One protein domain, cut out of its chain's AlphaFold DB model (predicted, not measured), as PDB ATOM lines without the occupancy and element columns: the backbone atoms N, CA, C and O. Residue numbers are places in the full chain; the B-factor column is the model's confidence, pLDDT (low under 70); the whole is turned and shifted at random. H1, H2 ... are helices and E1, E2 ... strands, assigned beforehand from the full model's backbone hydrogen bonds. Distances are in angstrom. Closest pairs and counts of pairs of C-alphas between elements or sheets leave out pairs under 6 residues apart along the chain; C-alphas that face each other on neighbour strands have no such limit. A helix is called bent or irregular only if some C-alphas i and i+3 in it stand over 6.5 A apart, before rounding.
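AT A GLANCE: This is residues 4 to 101 of the 102 residues of an uncharacterized protein of Pyrobaculum calidifontis (strain DSM 21063 / JCM 11548 / VA1) (UniProt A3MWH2). A four-stranded antiparallel sheet, E3 to E6, has a helical hairpin, H1 and H2, on one face, while the short helix H3 stands up from the opposite face. The small hairpin E1 and E2 lies on the hairpin's side of the sheet, near the end where H1 begins. The printed part has 98 residues, with three named helices and six named strands in the order E1 E2 H1 H2 E3 E4 E5 E6 H3; the class is mixed, helices and strands. It is compact, with a radius of gyration of the C-alphas of 13.8 A, and spans 42 by 30 by 22 A.

IN THESE COORDINATES: Begin with the sheet: find E3 at residues 62 to 64, E4 at 70 to 74, 13.3 A long, E5 at 78 to 83, 16.7 A, and E6 at 88 to 93, 17.1 A. After E6 comes H3, residues 94 to 101, ending at C-alpha 101, (20.280, -35.029, 41.453). Now go back to C-alpha 4 at (-0.280, -33.646, 35.884), where E1, residues 4 to 6, begins; E2 is residues 13 to 16. From C-alpha 17 at (-3.047, -33.946, 41.507), H1 runs 27.2 A to residue 35. H2, residues 40 to 61, is 23.6 A long and irregular: C-alphas 54 and 57 are 9.5 A apart, and it has a kink of 110 degrees near residue 55.

HOW THE PARTS SIT: The sheet is a meander, each strand the antiparallel neighbour of the one before, with edge strands E3 and E6. Look for N 63 and O 72, 2.8 A, between E3 and E4; N 73 and O 80, 2.8 A, between E4 and E5; and N 79 and O 92, 2.8 A, between E5 and E6, each within hydrogen-bond range. H1 and the sheet make two layers, a helix on one face of a sheet: H1 runs slantwise to the strands at a height of 9.3 A over the sheet, at 34 degrees to E5 on the local plane. Its closest C-alphas to E5 are Ile 21 and Tyr 82, 7.5 A. H2 is on the same face, over none of the strands, its height of 4.1 A only just above the sheet's level. H1 and H2 touch, closest at the C-alphas of Cys 34 and Cys 43, 5.7 A, at a shallow tilt of 17 degrees, opposite ways. H3 is on the opposite face, over E6, and stands up from the sheet. In the hairpin E1 and E2, N 6 and O 13 are 2.9 A apart; the closest C-alphas of E1 and E4 are Val 6 and Val 74, 6.9 A. In H1 and H3 every O i to N i+4 pair is within hydrogen-bond range; in H2, 13 of 18 are.

THE WHOLE: The two C-alphas farthest apart are those of Gly 37 and Asp 95, 42.9 A. The printed part has no cut; the link E1 to E2 is short and the other links are tight. The mean pLDDT of the printed part is 95.9, and no printed residue is under 70.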
ATOM      1  N   LEU A   4      -1.519 -33.059  36.381       96.25
ATOM      2  CA  LEU A   4      -0.280 -33.646  35.884       96.25
ATOM      3  C   LEU A   4      -0.567 -34.335  34.547       96.25
ATOM      4  O   LEU A   4      -1.472 -35.170  34.469       96.25
ATOM      5  N   LEU A   5       0.194 -34.015  33.500       96.62
ATOM      6  CA  LEU A   5       0.117 -34.728  32.224       96.62
ATOM      7  C   LEU A   5       1.001 -35.979  32.280       96.62
ATOM      8  O   LEU A   5       2.211 -35.866  32.467       96.62
ATOM      9  N   VAL A   6       0.412 -37.159  32.095       96.12
ATOM     10  CA  VAL A   6       1.113 -38.451  32.126       96.12
ATOM     11  C   VAL A   6       0.800 -39.228  30.855       96.12
ATOM     12  O   VAL A   6      -0.340 -39.224  30.397       96.12
ATOM     13  N   ASP A   7       1.797 -39.904  30.295       94.12
ATOM     14  CA  ASP A   7       1.660 -40.678  29.064       94.12
ATOM     15  C   ASP A   7       2.181 -42.108  29.271       94.12
ATOM     16  O   ASP A   7       3.278 -42.313  29.801       94.12
ATOM     17  N   ASP A   8       1.370 -43.089  28.878       89.69
ATOM     18  CA  ASP A   8       1.715 -44.515  28.849       89.69
ATOM     19  C   ASP A   8       2.185 -44.988  27.462       89.69
ATOM     20  O   ASP A   8       2.438 -46.178  27.270       89.69
ATOM     21  N   GLY A   9       2.322 -44.069  26.503       88.69
ATOM     22  CA  GLY A   9       2.739 -44.336  25.128       88.69
ATOM     23  C   GLY A   9       1.578 -44.592  24.167       88.69
ATOM     24  O   GLY A   9       1.823 -44.826  22.983       88.69
ATOM     25  N   VAL A  10       0.327 -44.551  24.644       88.12
ATOM     26  CA  VAL A  10      -0.871 -44.634  23.794       88.12
ATOM     27  C   VAL A  10      -1.488 -43.253  23.617       88.12
ATOM     28  O   VAL A  10      -1.694 -42.803  22.489       88.12
ATOM     29  N   VAL A  11      -1.818 -42.590  24.728       89.06
ATOM     30  CA  VAL A  11      -2.377 -41.237  24.717       89.06
ATOM     31  C   VAL A  11      -2.077 -40.512  26.035       89.06
ATOM     32  O   VAL A  11      -2.360 -41.060  27.107       89.06
ATOM     33  N   PRO A  12      -1.602 -39.253  25.986       92.31
ATOM     34  CA  PRO A  12      -1.425 -38.443  27.182       92.31
ATOM     35  C   PRO A  12      -2.746 -38.208  27.924       92.31
ATOM     36  O   PRO A  12      -3.771 -37.868  27.328       92.31
ATOM     37  N   ARG A  13      -2.716 -38.338  29.251       93.56
ATOM     38  CA  ARG A  13      -3.861 -38.137  30.147       93.56
ATOM     39  C   ARG A  13      -3.537 -37.068  31.174       93.56
ATOM     40  O   ARG A  13      -2.462 -37.066  31.769       93.56
ATOM     41  N   LYS A  14      -4.498 -36.180  31.415       95.75
ATOM     42  CA  LYS A  14      -4.429 -35.204  32.503       95.75
ATOM     43  C   LYS A  14      -5.001 -35.825  33.766       95.75
ATOM     44  O   LYS A  14      -6.171 -36.204  33.799       95.75
ATOM     45  N   LEU A  15      -4.172 -35.944  34.793       95.50
ATOM     46  CA  LEU A  15      -4.542 -36.503  36.084       95.50
ATOM     47  C   LEU A  15      -4.656 -35.381  37.114       95.50
ATOM     48  O   LEU A  15      -3.775 -34.534  37.227       95.50
ATOM     49  N   SER A  16      -5.729 -35.386  37.899       96.88
ATOM     50  CA  SER A  16      -5.913 -34.416  38.981       96.88
ATOM     51  C   SER A  16      -4.945 -34.710  40.128       96.88
ATOM     52  O   SER A  16      -5.057 -35.754  40.775       96.88
ATOM     53  N   ILE A  17      -4.027 -33.783  40.420       97.12
ATOM     54  CA  ILE A  17      -3.047 -33.946  41.507       97.12
ATOM     55  C   ILE A  17      -3.745 -34.182  42.858       97.12
ATOM     56  O   ILE A  17      -3.398 -35.153  43.526       97.12
ATOM     57  N   PRO A  18      -4.778 -33.414  43.261       96.94
ATOM     58  CA  PRO A  18      -5.499 -33.687  44.508       96.94
ATOM     59  C   PRO A  18      -6.069 -35.110  44.612       96.94
ATOM     60  O   PRO A  18      -6.065 -35.698  45.694       96.94
ATOM     61  N   VAL A  19      -6.544 -35.677  43.497       96.81
ATOM     62  CA  VAL A  19      -7.067 -37.053  43.459       96.81
ATOM     63  C   VAL A  19      -5.933 -38.064  43.611       96.81
ATOM     64  O   VAL A  19      -6.075 -39.013  44.378       96.81
ATOM     65  N   LEU A  20      -4.798 -37.832  42.941       97.06
ATOM     66  CA  LEU A  20      -3.605 -38.670  43.066       97.06
ATOM     67  C   LEU A  20      -3.098 -38.707  44.510       97.06
ATOM     68  O   LEU A  20      -2.935 -39.782  45.080       97.06
ATOM     69  N   ILE A  21      -2.918 -37.537  45.125       98.00
ATOM     70  CA  ILE A  21      -2.448 -37.413  46.509       98.00
ATOM     71  C   ILE A  21      -3.382 -38.140  47.475       98.00
ATOM     72  O   ILE A  21      -2.917 -38.898  48.326       98.00
ATOM     73  N   LYS A  22      -4.699 -37.969  47.313       97.56
ATOM     74  CA  LYS A  22      -5.685 -38.677  48.132       97.56
ATOM     75  C   LYS A  22      -5.573 -40.197  47.971       97.56
ATOM     76  O   LYS A  22      -5.486 -40.895  48.973       97.56
ATOM     77  N   GLY A  23      -5.530 -40.703  46.736       97.56
ATOM     78  CA  GLY A  23      -5.421 -42.142  46.479       97.56
ATOM     79  C   GLY A  23      -4.149 -42.751  47.074       97.56
ATOM     80  O   GLY A  23      -4.214 -43.754  47.778       97.56
ATOM     81  N   LEU A  24      -2.998 -42.101  46.881       98.25
ATOM     82  CA  LEU A  24      -1.720 -42.559  47.438       98.25
ATOM     83  C   LEU A  24      -1.695 -42.512  48.974       98.25
ATOM     84  O   LEU A  24      -1.159 -43.419  49.614       98.25
ATOM     85  N   LYS A  25      -2.307 -41.484  49.579       98.12
ATOM     86  CA  LYS A  25      -2.499 -41.400  51.035       98.12
ATOM     87  C   LYS A  25      -3.314 -42.583  51.557       98.12
ATOM     88  O   LYS A  25      -2.925 -43.204  52.545       98.12
ATOM     89  N   ASP A  26      -4.427 -42.892  50.897       98.00
ATOM     90  CA  ASP A  26      -5.314 -43.983  51.298       98.00
ATOM     91  C   ASP A  26      -4.595 -45.342  51.182       98.00
ATOM     92  O   ASP A  26      -4.649 -46.141  52.117       98.00
ATOM     93  N   ILE A  27      -3.811 -45.560  50.118       98.06
ATOM     94  CA  ILE A  27      -2.970 -46.761  49.948       98.06
ATOM     95  C   ILE A  27      -1.944 -46.892  51.083       98.06
ATOM     96  O   ILE A  27      -1.833 -47.960  51.692       98.06
ATOM     97  N   ARG A  28      -1.220 -45.815  51.421       97.75
ATOM     98  CA  ARG A  28      -0.262 -45.808  52.543       97.75
ATOM     99  C   ARG A  28      -0.950 -46.122  53.870       97.75
ATOM    100  O   ARG A  28      -0.449 -46.942  54.639       97.75
ATOM    101  N   LYS A  29      -2.106 -45.513  54.131       97.88
ATOM    102  CA  LYS A  29      -2.893 -45.777  55.340       97.88
ATOM    103  C   LYS A  29      -3.295 -47.251  55.430       97.88
ATOM    104  O   LYS A  29      -3.037 -47.883  56.451       97.88
ATOM    105  N   SER A  30      -3.851 -47.820  54.361       97.25
ATOM    106  CA  SER A  30      -4.240 -49.235  54.328       97.25
ATOM    107  C   SER A  30      -3.048 -50.184  54.462       97.25
ATOM    108  O   SER A  30      -3.163 -51.224  55.113       97.25
ATOM    109  N   TYR A  31      -1.885 -49.828  53.907       98.00
ATOM    110  CA  TYR A  31      -0.649 -50.581  54.107       98.00
ATOM    111  C   TYR A  31      -0.242 -50.612  55.588       98.00
ATOM    112  O   TYR A  31      -0.026 -51.692  56.138       98.00
ATOM    113  N   LEU A  32      -0.215 -49.454  56.258       98.00
ATOM    114  CA  LEU A  32       0.100 -49.358  57.688       98.00
ATOM    115  C   LEU A  32      -0.906 -50.117  58.562       98.00
ATOM    116  O   LEU A  32      -0.513 -50.813  59.494       98.00
ATOM    117  N   GLU A  33      -2.197 -50.029  58.245       97.75
ATOM    118  CA  GLU A  33      -3.240 -50.779  58.950       97.75
ATOM    119  C   GLU A  33      -3.060 -52.294  58.788       97.75
ATOM    120  O   GLU A  33      -3.205 -53.040  59.757       97.75
ATOM    121  N   CYS A  34      -2.683 -52.755  57.592       97.94
ATOM    122  CA  CYS A  34      -2.421 -54.165  57.311       97.94
ATOM    123  C   CYS A  34      -1.249 -54.729  58.132       97.94
ATOM    124  O   CYS A  34      -1.326 -55.865  58.617       97.94
ATOM    125  N   LEU A  35      -0.187 -53.938  58.331       97.44
ATOM    126  CA  LEU A  35       1.000 -54.354  59.088       97.44
ATOM    127  C   LEU A  35       0.694 -54.697  60.556       97.44
ATOM    128  O   LEU A  35       1.455 -55.436  61.174       97.44
ATOM    129  N   ASN A  36      -0.439 -54.245  61.101       96.12
ATOM    130  CA  ASN A  36      -0.858 -54.564  62.469       96.12
ATOM    131  C   ASN A  36      -1.322 -56.021  62.662       96.12
ATOM    132  O   ASN A  36      -1.607 -56.424  63.788       96.12
ATOM    133  N   GLY A  37      -1.432 -56.818  61.595       94.50
ATOM    134  CA  GLY A  37      -1.896 -58.206  61.707       94.50
ATOM    135  C   GLY A  37      -1.417 -59.164  60.620       94.50
ATOM    136  O   GLY A  37      -1.778 -60.340  60.647       94.50
ATOM    137  N   LYS A  38      -0.627 -58.696  59.649       96.81
ATOM    138  CA  LYS A  38      -0.127 -59.506  58.530       96.81
ATOM    139  C   LYS A  38       1.356 -59.241  58.289       96.81
ATOM    140  O   LYS A  38       1.903 -58.227  58.711       96.81
ATOM    141  N   LYS A  39       2.008 -60.176  57.597       97.06
ATOM    142  CA  LYS A  39       3.416 -60.034  57.216       97.06
ATOM    143  C   LYS A  39       3.602 -58.899  56.192       97.06
ATOM    144  O   LYS A  39       2.711 -58.720  55.352       97.06
ATOM    145  N   PRO A  40       4.748 -58.191  56.203       95.56
ATOM    146  CA  PRO A  40       5.008 -57.078  55.290       95.56
ATOM    147  C   PRO A  40       4.821 -57.416  53.809       95.56
ATOM    148  O   PRO A  40       4.250 -56.616  53.076       95.56
ATOM    149  N   GLU A  41       5.210 -58.613  53.371       96.06
ATOM    150  CA  GLU A  41       5.128 -59.028  51.964       96.06
ATOM    151  C   GLU A  41       3.674 -59.147  51.489       96.06
ATOM    152  O   GLU A  41       3.350 -58.797  50.355       96.06
ATOM    153  N   ILE A  42       2.776 -59.591  52.377       97.00
ATOM    154  CA  ILE A  42       1.338 -59.677  52.094       97.00
ATOM    155  C   ILE A  42       0.750 -58.270  51.985       97.00
ATOM    156  O   ILE A  42      -0.014 -57.987  51.066       97.00
ATOM    157  N   CYS A  43       1.107 -57.381  52.913       97.88
ATOM    158  CA  CYS A  43       0.617 -56.005  52.906       97.88
ATOM    159  C   CYS A  43       1.119 -55.223  51.696       97.88
ATOM    160  O   CYS A  43       0.349 -54.488  51.080       97.88
ATOM    161  N   TYR A  44       2.377 -55.434  51.319       97.06
ATOM    162  CA  TYR A  44       2.958 -54.864  50.116       97.06
ATOM    163  C   TYR A  44       2.211 -55.341  48.867       97.06
ATOM    164  O   TYR A  44       1.787 -54.516  48.066       97.06
ATOM    165  N   ALA A  45       1.962 -56.648  48.731       96.75
ATOM    166  CA  ALA A  45       1.212 -57.187  47.595       96.75
ATOM    167  C   ALA A  45      -0.203 -56.585  47.477       96.75
ATOM    168  O   ALA A  45      -0.638 -56.249  46.377       96.75
ATOM    169  N   ILE A  46      -0.903 -56.398  48.604       97.44
ATOM    170  CA  ILE A  46      -2.223 -55.745  48.636       97.44
ATOM    171  C   ILE A  46      -2.123 -54.292  48.159       97.44
ATOM    172  O   ILE A  46      -2.902 -53.869  47.309       97.44
ATOM    173  N   ALA A  47      -1.158 -53.537  48.678       97.38
ATOM    174  CA  ALA A  47      -0.993 -52.135  48.316       97.38
ATOM    175  C   ALA A  47      -0.573 -51.949  46.847       97.38
ATOM    176  O   ALA A  47      -1.073 -51.048  46.176       97.38
ATOM    177  N   VAL A  48       0.277 -52.834  46.316       96.25
ATOM    178  CA  VAL A  48       0.618 -52.862  44.885       96.25
ATOM    179  C   VAL A  48      -0.617 -53.145  44.034       96.25
ATOM    180  O   VAL A  48      -0.795 -52.493  43.010       96.25
ATOM    181  N   ASN A  49      -1.512 -54.043  44.458       97.62
ATOM    182  CA  ASN A  49      -2.773 -54.257  43.745       97.62
ATOM    183  C   ASN A  49      -3.632 -52.980  43.703       97.62
ATOM    184  O   ASN A  49      -4.171 -52.643  42.653       97.62
ATOM    185  N   SER A  50      -3.691 -52.206  44.790       97.81
ATOM    186  CA  SER A  50      -4.376 -50.905  44.783       97.81
ATOM    187  C   SER A  50      -3.711 -49.880  43.854       97.81
ATOM    188  O   SER A  50      -4.409 -49.102  43.206       97.81
ATOM    189  N   LEU A  51      -2.378 -49.888  43.731       97.44
ATOM    190  CA  LEU A  51      -1.677 -49.066  42.735       97.44
ATOM    191  C   LEU A  51      -2.026 -49.498  41.303       97.44
ATOM    192  O   LEU A  51      -2.264 -48.641  40.451       97.44
ATOM    193  N   VAL A  52      -2.105 -50.806  41.034       97.25
ATOM    194  CA  VAL A  52      -2.536 -51.350  39.733       97.25
ATOM    195  C   VAL A  52      -3.958 -50.897  39.403       97.25
ATOM    196  O   VAL A  52      -4.198 -50.423  38.298       97.25
ATOM    197  N   GLU A  53      -4.890 -50.993  40.349       97.25
ATOM    198  CA  GLU A  53      -6.280 -50.552  40.160       97.25
ATOM    199  C   GLU A  53      -6.377 -49.045  39.896       97.25
ATOM    200  O   GLU A  53      -7.142 -48.609  39.037       97.25
ATOM    201  N   MET A  54      -5.579 -48.248  40.608       95.94
ATOM    202  CA  MET A  54      -5.589 -46.790  40.497       95.94
ATOM    203  C   MET A  54      -4.967 -46.281  39.192       95.94
ATOM    204  O   MET A  54      -5.489 -45.342  38.590       95.94
ATOM    205  N   PHE A  55      -3.843 -46.859  38.761       95.44
ATOM    206  CA  PHE A  55      -3.067 -46.344  37.628       95.44
ATOM    207  C   PHE A  55      -3.245 -47.151  36.341       95.44
ATOM    208  O   PHE A  55      -3.042 -46.611  35.251       95.44
ATOM    209  N   GLY A  56      -3.628 -48.424  36.425       94.62
ATOM    210  CA  GLY A  56      -3.743 -49.314  35.272       94.62
ATOM    211  C   GLY A  56      -2.466 -49.310  34.427       94.62
ATOM    212  O   GLY A  56      -1.371 -49.571  34.924       94.62
ATOM    213  N   SER A  57      -2.598 -48.951  33.149       94.12
ATOM    214  CA  SER A  57      -1.472 -48.848  32.211       94.12
ATOM    215  C   SER A  57      -0.444 -47.766  32.563       94.12
ATOM    216  O   SER A  57       0.677 -47.824  32.068       94.12
ATOM    217  N   LEU A  58      -0.781 -46.809  33.434       95.44
ATOM    218  CA  LEU A  58       0.132 -45.753  33.883       95.44
ATOM    219  C   LEU A  58       1.038 -46.196  35.039       95.44
ATOM    220  O   LEU A  58       1.926 -45.439  35.422       95.44
ATOM    221  N   LEU A  59       0.854 -47.400  35.593       95.69
ATOM    222  CA  LEU A  59       1.655 -47.891  36.718       95.69
ATOM    223  C   LEU A  59       3.178 -47.825  36.481       95.69
ATOM    224  O   LEU A  59       3.880 -47.435  37.409       95.69
ATOM    225  N   PRO A  60       3.725 -48.097  35.276       95.31
ATOM    226  CA  PRO A  60       5.160 -47.945  35.016       95.31
ATOM    227  C   PRO A  60       5.693 -46.514  35.196       95.31
ATOM    228  O   PRO A  60       6.902 -46.315  35.273       95.31
ATOM    229  N   ARG A  61       4.809 -45.511  35.248       96.62
ATOM    230  CA  ARG A  61       5.146 -44.107  35.525       96.62
ATOM    231  C   ARG A  61       5.110 -43.782  37.019       96.62
ATOM    232  O   ARG A  61       5.333 -42.630  37.374       96.62
ATOM    233  N   VAL A  62       4.832 -44.755  37.886       97.44
ATOM    234  CA  VAL A  62       4.775 -44.589  39.341       97.44
ATOM    235  C   VAL A  62       5.943 -45.331  39.976       97.44
ATOM    236  O   VAL A  62       6.023 -46.555  39.941       97.44
ATOM    237  N   ILE A  63       6.845 -44.576  40.587       97.31
ATOM    238  CA  ILE A  63       7.942 -45.092  41.403       97.31
ATOM    239  C   ILE A  63       7.551 -44.877  42.859       97.31
ATOM    240  O   ILE A  63       7.021 -43.824  43.214       97.31
ATOM    241  N   HIS A  64       7.821 -45.851  43.715       97.56
ATOM    242  CA  HIS A  64       7.550 -45.725  45.139       97.56
ATOM    243  C   HIS A  64       8.642 -46.392  45.973       97.56
ATOM    244  O   HIS A  64       9.336 -47.301  45.511       97.56
ATOM    245  N   SER A  65       8.795 -45.948  47.218       96.25
ATOM    246  CA  SER A  65       9.663 -46.623  48.178       96.25
ATOM    247  C   SER A  65       9.068 -47.979  48.603       96.25
ATOM    248  O   SER A  65       7.851 -48.178  48.507       96.25
ATOM    249  N   PRO A  66       9.883 -48.937  49.091       92.00
ATOM    250  CA  PRO A  66       9.390 -50.251  49.526       92.00
ATOM    251  C   PRO A  66       8.372 -50.188  50.671       92.00
ATOM    252  O   PRO A  66       7.501 -51.043  50.785       92.00
ATOM    253  N   ASP A  67       8.472 -49.163  51.516       94.56
ATOM    254  CA  ASP A  67       7.540 -48.893  52.605       94.56
ATOM    255  C   ASP A  67       6.344 -48.033  52.174       94.56
ATOM    256  O   ASP A  67       5.510 -47.711  53.014       94.56
ATOM    257  N   LEU A  68       6.232 -47.664  50.892       96.50
ATOM    258  CA  LEU A  68       5.117 -46.886  50.345       96.50
ATOM    259  C   LEU A  68       4.943 -45.501  50.988       96.50
ATOM    260  O   LEU A  68       3.852 -44.929  50.960       96.50
ATOM    261  N   ARG A  69       6.008 -44.954  51.582       97.38
ATOM    262  CA  ARG A  69       6.020 -43.591  52.116       97.38
ATOM    263  C   ARG A  69       6.220 -42.555  51.013       97.38
ATOM    264  O   ARG A  69       5.516 -41.550  50.989       97.38
ATOM    265  N   TYR A  70       7.185 -42.782  50.129       98.31
ATOM    266  CA  TYR A  70       7.546 -41.836  49.079       98.31
ATOM    267  C   TYR A  70       7.054 -42.319  47.725       98.31
ATOM    268  O   TYR A  70       7.206 -43.496  47.399       98.31
ATOM    269  N   TYR A  71       6.522 -41.395  46.930       98.31
ATOM    270  CA  TYR A  71       6.070 -41.646  45.567       98.31
ATOM    271  C   TYR A  71       6.641 -40.607  44.610       98.31
ATOM    272  O   TYR A  71       6.770 -39.430  44.953       98.31
ATOM    273  N   ILE A  72       6.935 -41.047  43.393       97.94
ATOM    274  CA  ILE A  72       7.261 -40.205  42.249       97.94
ATOM    275  C   ILE A  72       6.359 -40.638  41.099       97.94
ATOM    276  O   ILE A  72       6.364 -41.806  40.715       97.94
ATOM    277  N   ILE A  73       5.599 -39.704  40.537       97.56
ATOM    278  CA  ILE A  73       4.829 -39.922  39.313       97.56
ATOM    279  C   ILE A  73       5.508 -39.155  38.189       97.56
ATOM    280  O   ILE A  73       5.646 -37.932  38.246       97.56
ATOM    281  N   VAL A  74       5.944 -39.891  37.175       96.44
ATOM    282  CA  VAL A  74       6.701 -39.368  36.041       96.44
ATOM    283  C   VAL A  74       5.728 -38.854  34.982       96.44
ATOM    284  O   VAL A  74       5.206 -39.625  34.168       96.44
ATOM    285  N   GLY A  75       5.483 -37.546  34.987       95.25
ATOM    286  CA  GLY A  75       4.730 -36.866  33.938       95.25
ATOM    287  C   GLY A  75       5.519 -36.737  32.632       95.25
ATOM    288  O   GLY A  75       6.584 -37.334  32.462       95.25
ATOM    289  N   VAL A  76       4.961 -35.995  31.678       94.19
ATOM    290  CA  VAL A  76       5.603 -35.719  30.381       94.19
ATOM    291  C   VAL A  76       6.711 -34.673  30.530       94.19
ATOM    292  O   VAL A  76       7.818 -34.889  30.050       94.19
ATOM    293  N   GLU A  77       6.428 -33.569  31.224       92.75
ATOM    294  CA  GLU A  77       7.359 -32.434  31.381       92.75
ATOM    295  C   GLU A  77       7.820 -32.231  32.831       92.75
ATOM    296  O   GLU A  77       8.829 -31.574  33.090       92.75
ATOM    297  N   GLU A  78       7.103 -32.816  33.789       95.94
ATOM    298  CA  GLU A  78       7.344 -32.640  35.217       95.94
ATOM    299  C   GLU A  78       7.164 -33.954  35.990       95.94
ATOM    300  O   GLU A  78       6.479 -34.883  35.555       95.94
ATOM    301  N   LEU A  79       7.785 -34.025  37.162       96.75
ATOM    302  CA  LEU A  79       7.619 -35.076  38.152       96.75
ATOM    303  C   LEU A  79       6.706 -34.570  39.267       96.75
ATOM    304  O   LEU A  79       6.931 -33.480  39.791       96.75
ATOM    305  N   LEU A  80       5.743 -35.383  39.698       97.62
ATOM    306  CA  LEU A  80       5.080 -35.194  40.988       97.62
ATOM    307  C   LEU A  80       5.807 -36.040  42.029       97.62
ATOM    308  O   LEU A  80       5.803 -37.264  41.929       97.62
ATOM    309  N   VAL A  81       6.390 -35.404  43.040       97.25
ATOM    310  CA  VAL A  81       6.991 -36.088  44.193       97.25
ATOM    311  C   VAL A  81       6.098 -35.930  45.414       97.25
ATOM    312  O   VAL A  81       5.548 -34.851  45.640       97.25
ATOM    313  N   TYR A  82       5.935 -36.990  46.201       98.31
ATOM    314  CA  TYR A  82       5.004 -37.019  47.328       98.31
ATOM    315  C   TYR A  82       5.564 -37.795  48.531       98.31
ATOM    316  O   TYR A  82       6.012 -38.929  48.377       98.31
ATOM    317  N   ASP A  83       5.506 -37.191  49.725       98.25
ATOM    318  CA  ASP A  83       5.694 -37.845  51.030       98.25
ATOM    319  C   ASP A  83       4.317 -38.072  51.671       98.25
ATOM    320  O   ASP A  83       3.663 -37.124  52.119       98.25
ATOM    321  N   ALA A  84       3.887 -39.334  51.714       97.69
ATOM    322  CA  ALA A  84       2.575 -39.733  52.208       97.69
ATOM    323  C   ALA A  84       2.416 -39.617  53.726       97.69
ATOM    324  O   ALA A  84       1.291 -39.461  54.197       97.69
ATOM    325  N   ASP A  85       3.512 -39.644  54.486       96.69
ATOM    326  CA  ASP A  85       3.458 -39.513  55.945       96.69
ATOM    327  C   ASP A  85       3.361 -38.038  56.360       96.69
ATOM    328  O   ASP A  85       2.764 -37.711  57.384       96.69
ATOM    329  N   GLN A  86       3.952 -37.136  55.570       97.31
ATOM    330  CA  GLN A  86       3.911 -35.687  55.810       97.31
ATOM    331  C   GLN A  86       2.791 -34.974  55.045       97.31
ATOM    332  O   GLN A  86       2.590 -33.778  55.247       97.31
ATOM    333  N   GLU A  87       2.104 -35.683  54.148       95.19
ATOM    334  CA  GLU A  87       1.103 -35.141  53.223       95.19
ATOM    335  C   GLU A  87       1.632 -33.963  52.386       95.19
ATOM    336  O   GLU A  87       0.911 -33.016  52.061       95.19
ATOM    337  N   LYS A  88       2.919 -34.009  52.031       97.25
ATOM    338  CA  LYS A  88       3.595 -32.956  51.263       97.25
ATOM    339  C   LYS A  88       3.907 -33.454  49.871       97.25
ATOM    340  O   LYS A  88       4.537 -34.496  49.718       97.25
ATOM    341  N   TYR A  89       3.520 -32.678  48.868       97.31
ATOM    342  CA  TYR A  89       3.903 -32.924  47.486       97.31
ATOM    343  C   TYR A  89       4.551 -31.692  46.869       97.31
ATOM    344  O   TYR A  89       4.346 -30.568  47.330       97.31
ATOM    345  N   ASN A  90       5.317 -31.922  45.812       96.31
ATOM    346  CA  ASN A  90       5.824 -30.871  44.947       96.31
ATOM    347  C   ASN A  90       5.781 -31.344  43.493       96.31
ATOM    348  O   ASN A  90       5.886 -32.548  43.239       96.31
ATOM    349  N   THR A  91       5.653 -30.413  42.553       96.31
ATOM    350  CA  THR A  91       5.909 -30.697  41.140       96.31
ATOM    351  C   THR A  91       7.214 -30.046  40.716       96.31
ATOM    352  O   THR A  91       7.550 -28.940  41.142       96.31
ATOM    353  N   LEU A  92       8.005 -30.774  39.936       95.38
ATOM    354  CA  LEU A  92       9.325 -30.340  39.499       95.38
ATOM    355  C   LEU A  92       9.466 -30.618  38.005       95.38
ATOM    356  O   LEU A  92       9.336 -31.777  37.613       95.38
ATOM    357  N   PRO A  93       9.774 -29.607  37.177       95.75
ATOM    358  CA  PRO A  93      10.192 -29.831  35.799       95.75
ATOM    359  C   PRO A  93      11.333 -30.854  35.721       95.75
ATOM    360  O   PRO A  93      12.191 -30.897  36.608       95.75
ATOM    361  N   VAL A  94      11.338 -31.703  34.691       92.19
ATOM    362  CA  VAL A  94      12.309 -32.810  34.579       92.19
ATOM    363  C   VAL A  94      13.754 -32.304  34.548       92.19
ATOM    364  O   VAL A  94      14.613 -32.878  35.212       92.19
ATOM    365  N   ASP A  95      14.023 -31.214  33.835       92.44
ATOM    366  CA  ASP A  95      15.334 -30.554  33.798       92.44
ATOM    367  C   ASP A  95      15.784 -30.116  35.199       92.44
ATOM    368  O   ASP A  95      16.897 -30.430  35.624       92.44
ATOM    369  N   LYS A  96      14.887 -29.497  35.972       93.38
ATOM    370  CA  LYS A  96      15.151 -29.101  37.360       93.38
ATOM    371  C   LYS A  96      15.315 -30.287  38.297       93.38
ATOM    372  O   LYS A  96      16.099 -30.214  39.240       93.38
ATOM    373  N   ALA A  97      14.597 -31.381  38.070       91.06
ATOM    374  CA  ALA A  97      14.796 -32.602  38.837       91.06
ATOM    375  C   ALA A  97      16.191 -33.196  38.582       91.06
ATOM    376  O   ALA A  97      16.861 -33.579  39.537       91.06
ATOM    377  N   VAL A  98      16.651 -33.214  37.327       91.19
ATOM    378  CA  VAL A  98      17.999 -33.679  36.965       91.19
ATOM    379  C   VAL A  98      19.079 -32.784  37.575       91.19
ATOM    380  O   VAL A  98      20.005 -33.310  38.185       91.19
ATOM    381  N   GLU A  99      18.941 -31.456  37.487       93.56
ATOM    382  CA  GLU A  99      19.880 -30.500  38.103       93.56
ATOM    383  C   GLU A  99      20.049 -30.711  39.619       93.56
ATOM    384  O   GLU A  99      21.129 -30.481  40.145       93.56
ATOM    385  N   ASN A 100      19.000 -31.139  40.327       89.19
ATOM    386  CA  ASN A 100      19.060 -31.375  41.774       89.19
ATOM    387  C   ASN A 100      19.677 -32.732  42.160       89.19
ATOM    388  O   ASN A 100      19.952 -32.954  43.340       89.19
ATOM    389  N   LEU A 101      19.814 -33.659  41.208       87.50
ATOM    390  CA  LEU A 101      20.280 -35.029  41.453       87.50
ATOM    391  C   LEU A 101      21.717 -35.285  40.975       87.50
ATOM    392  O   LEU A 101      22.320 -36.259  41.428       87.50
TER     393      LEU A 101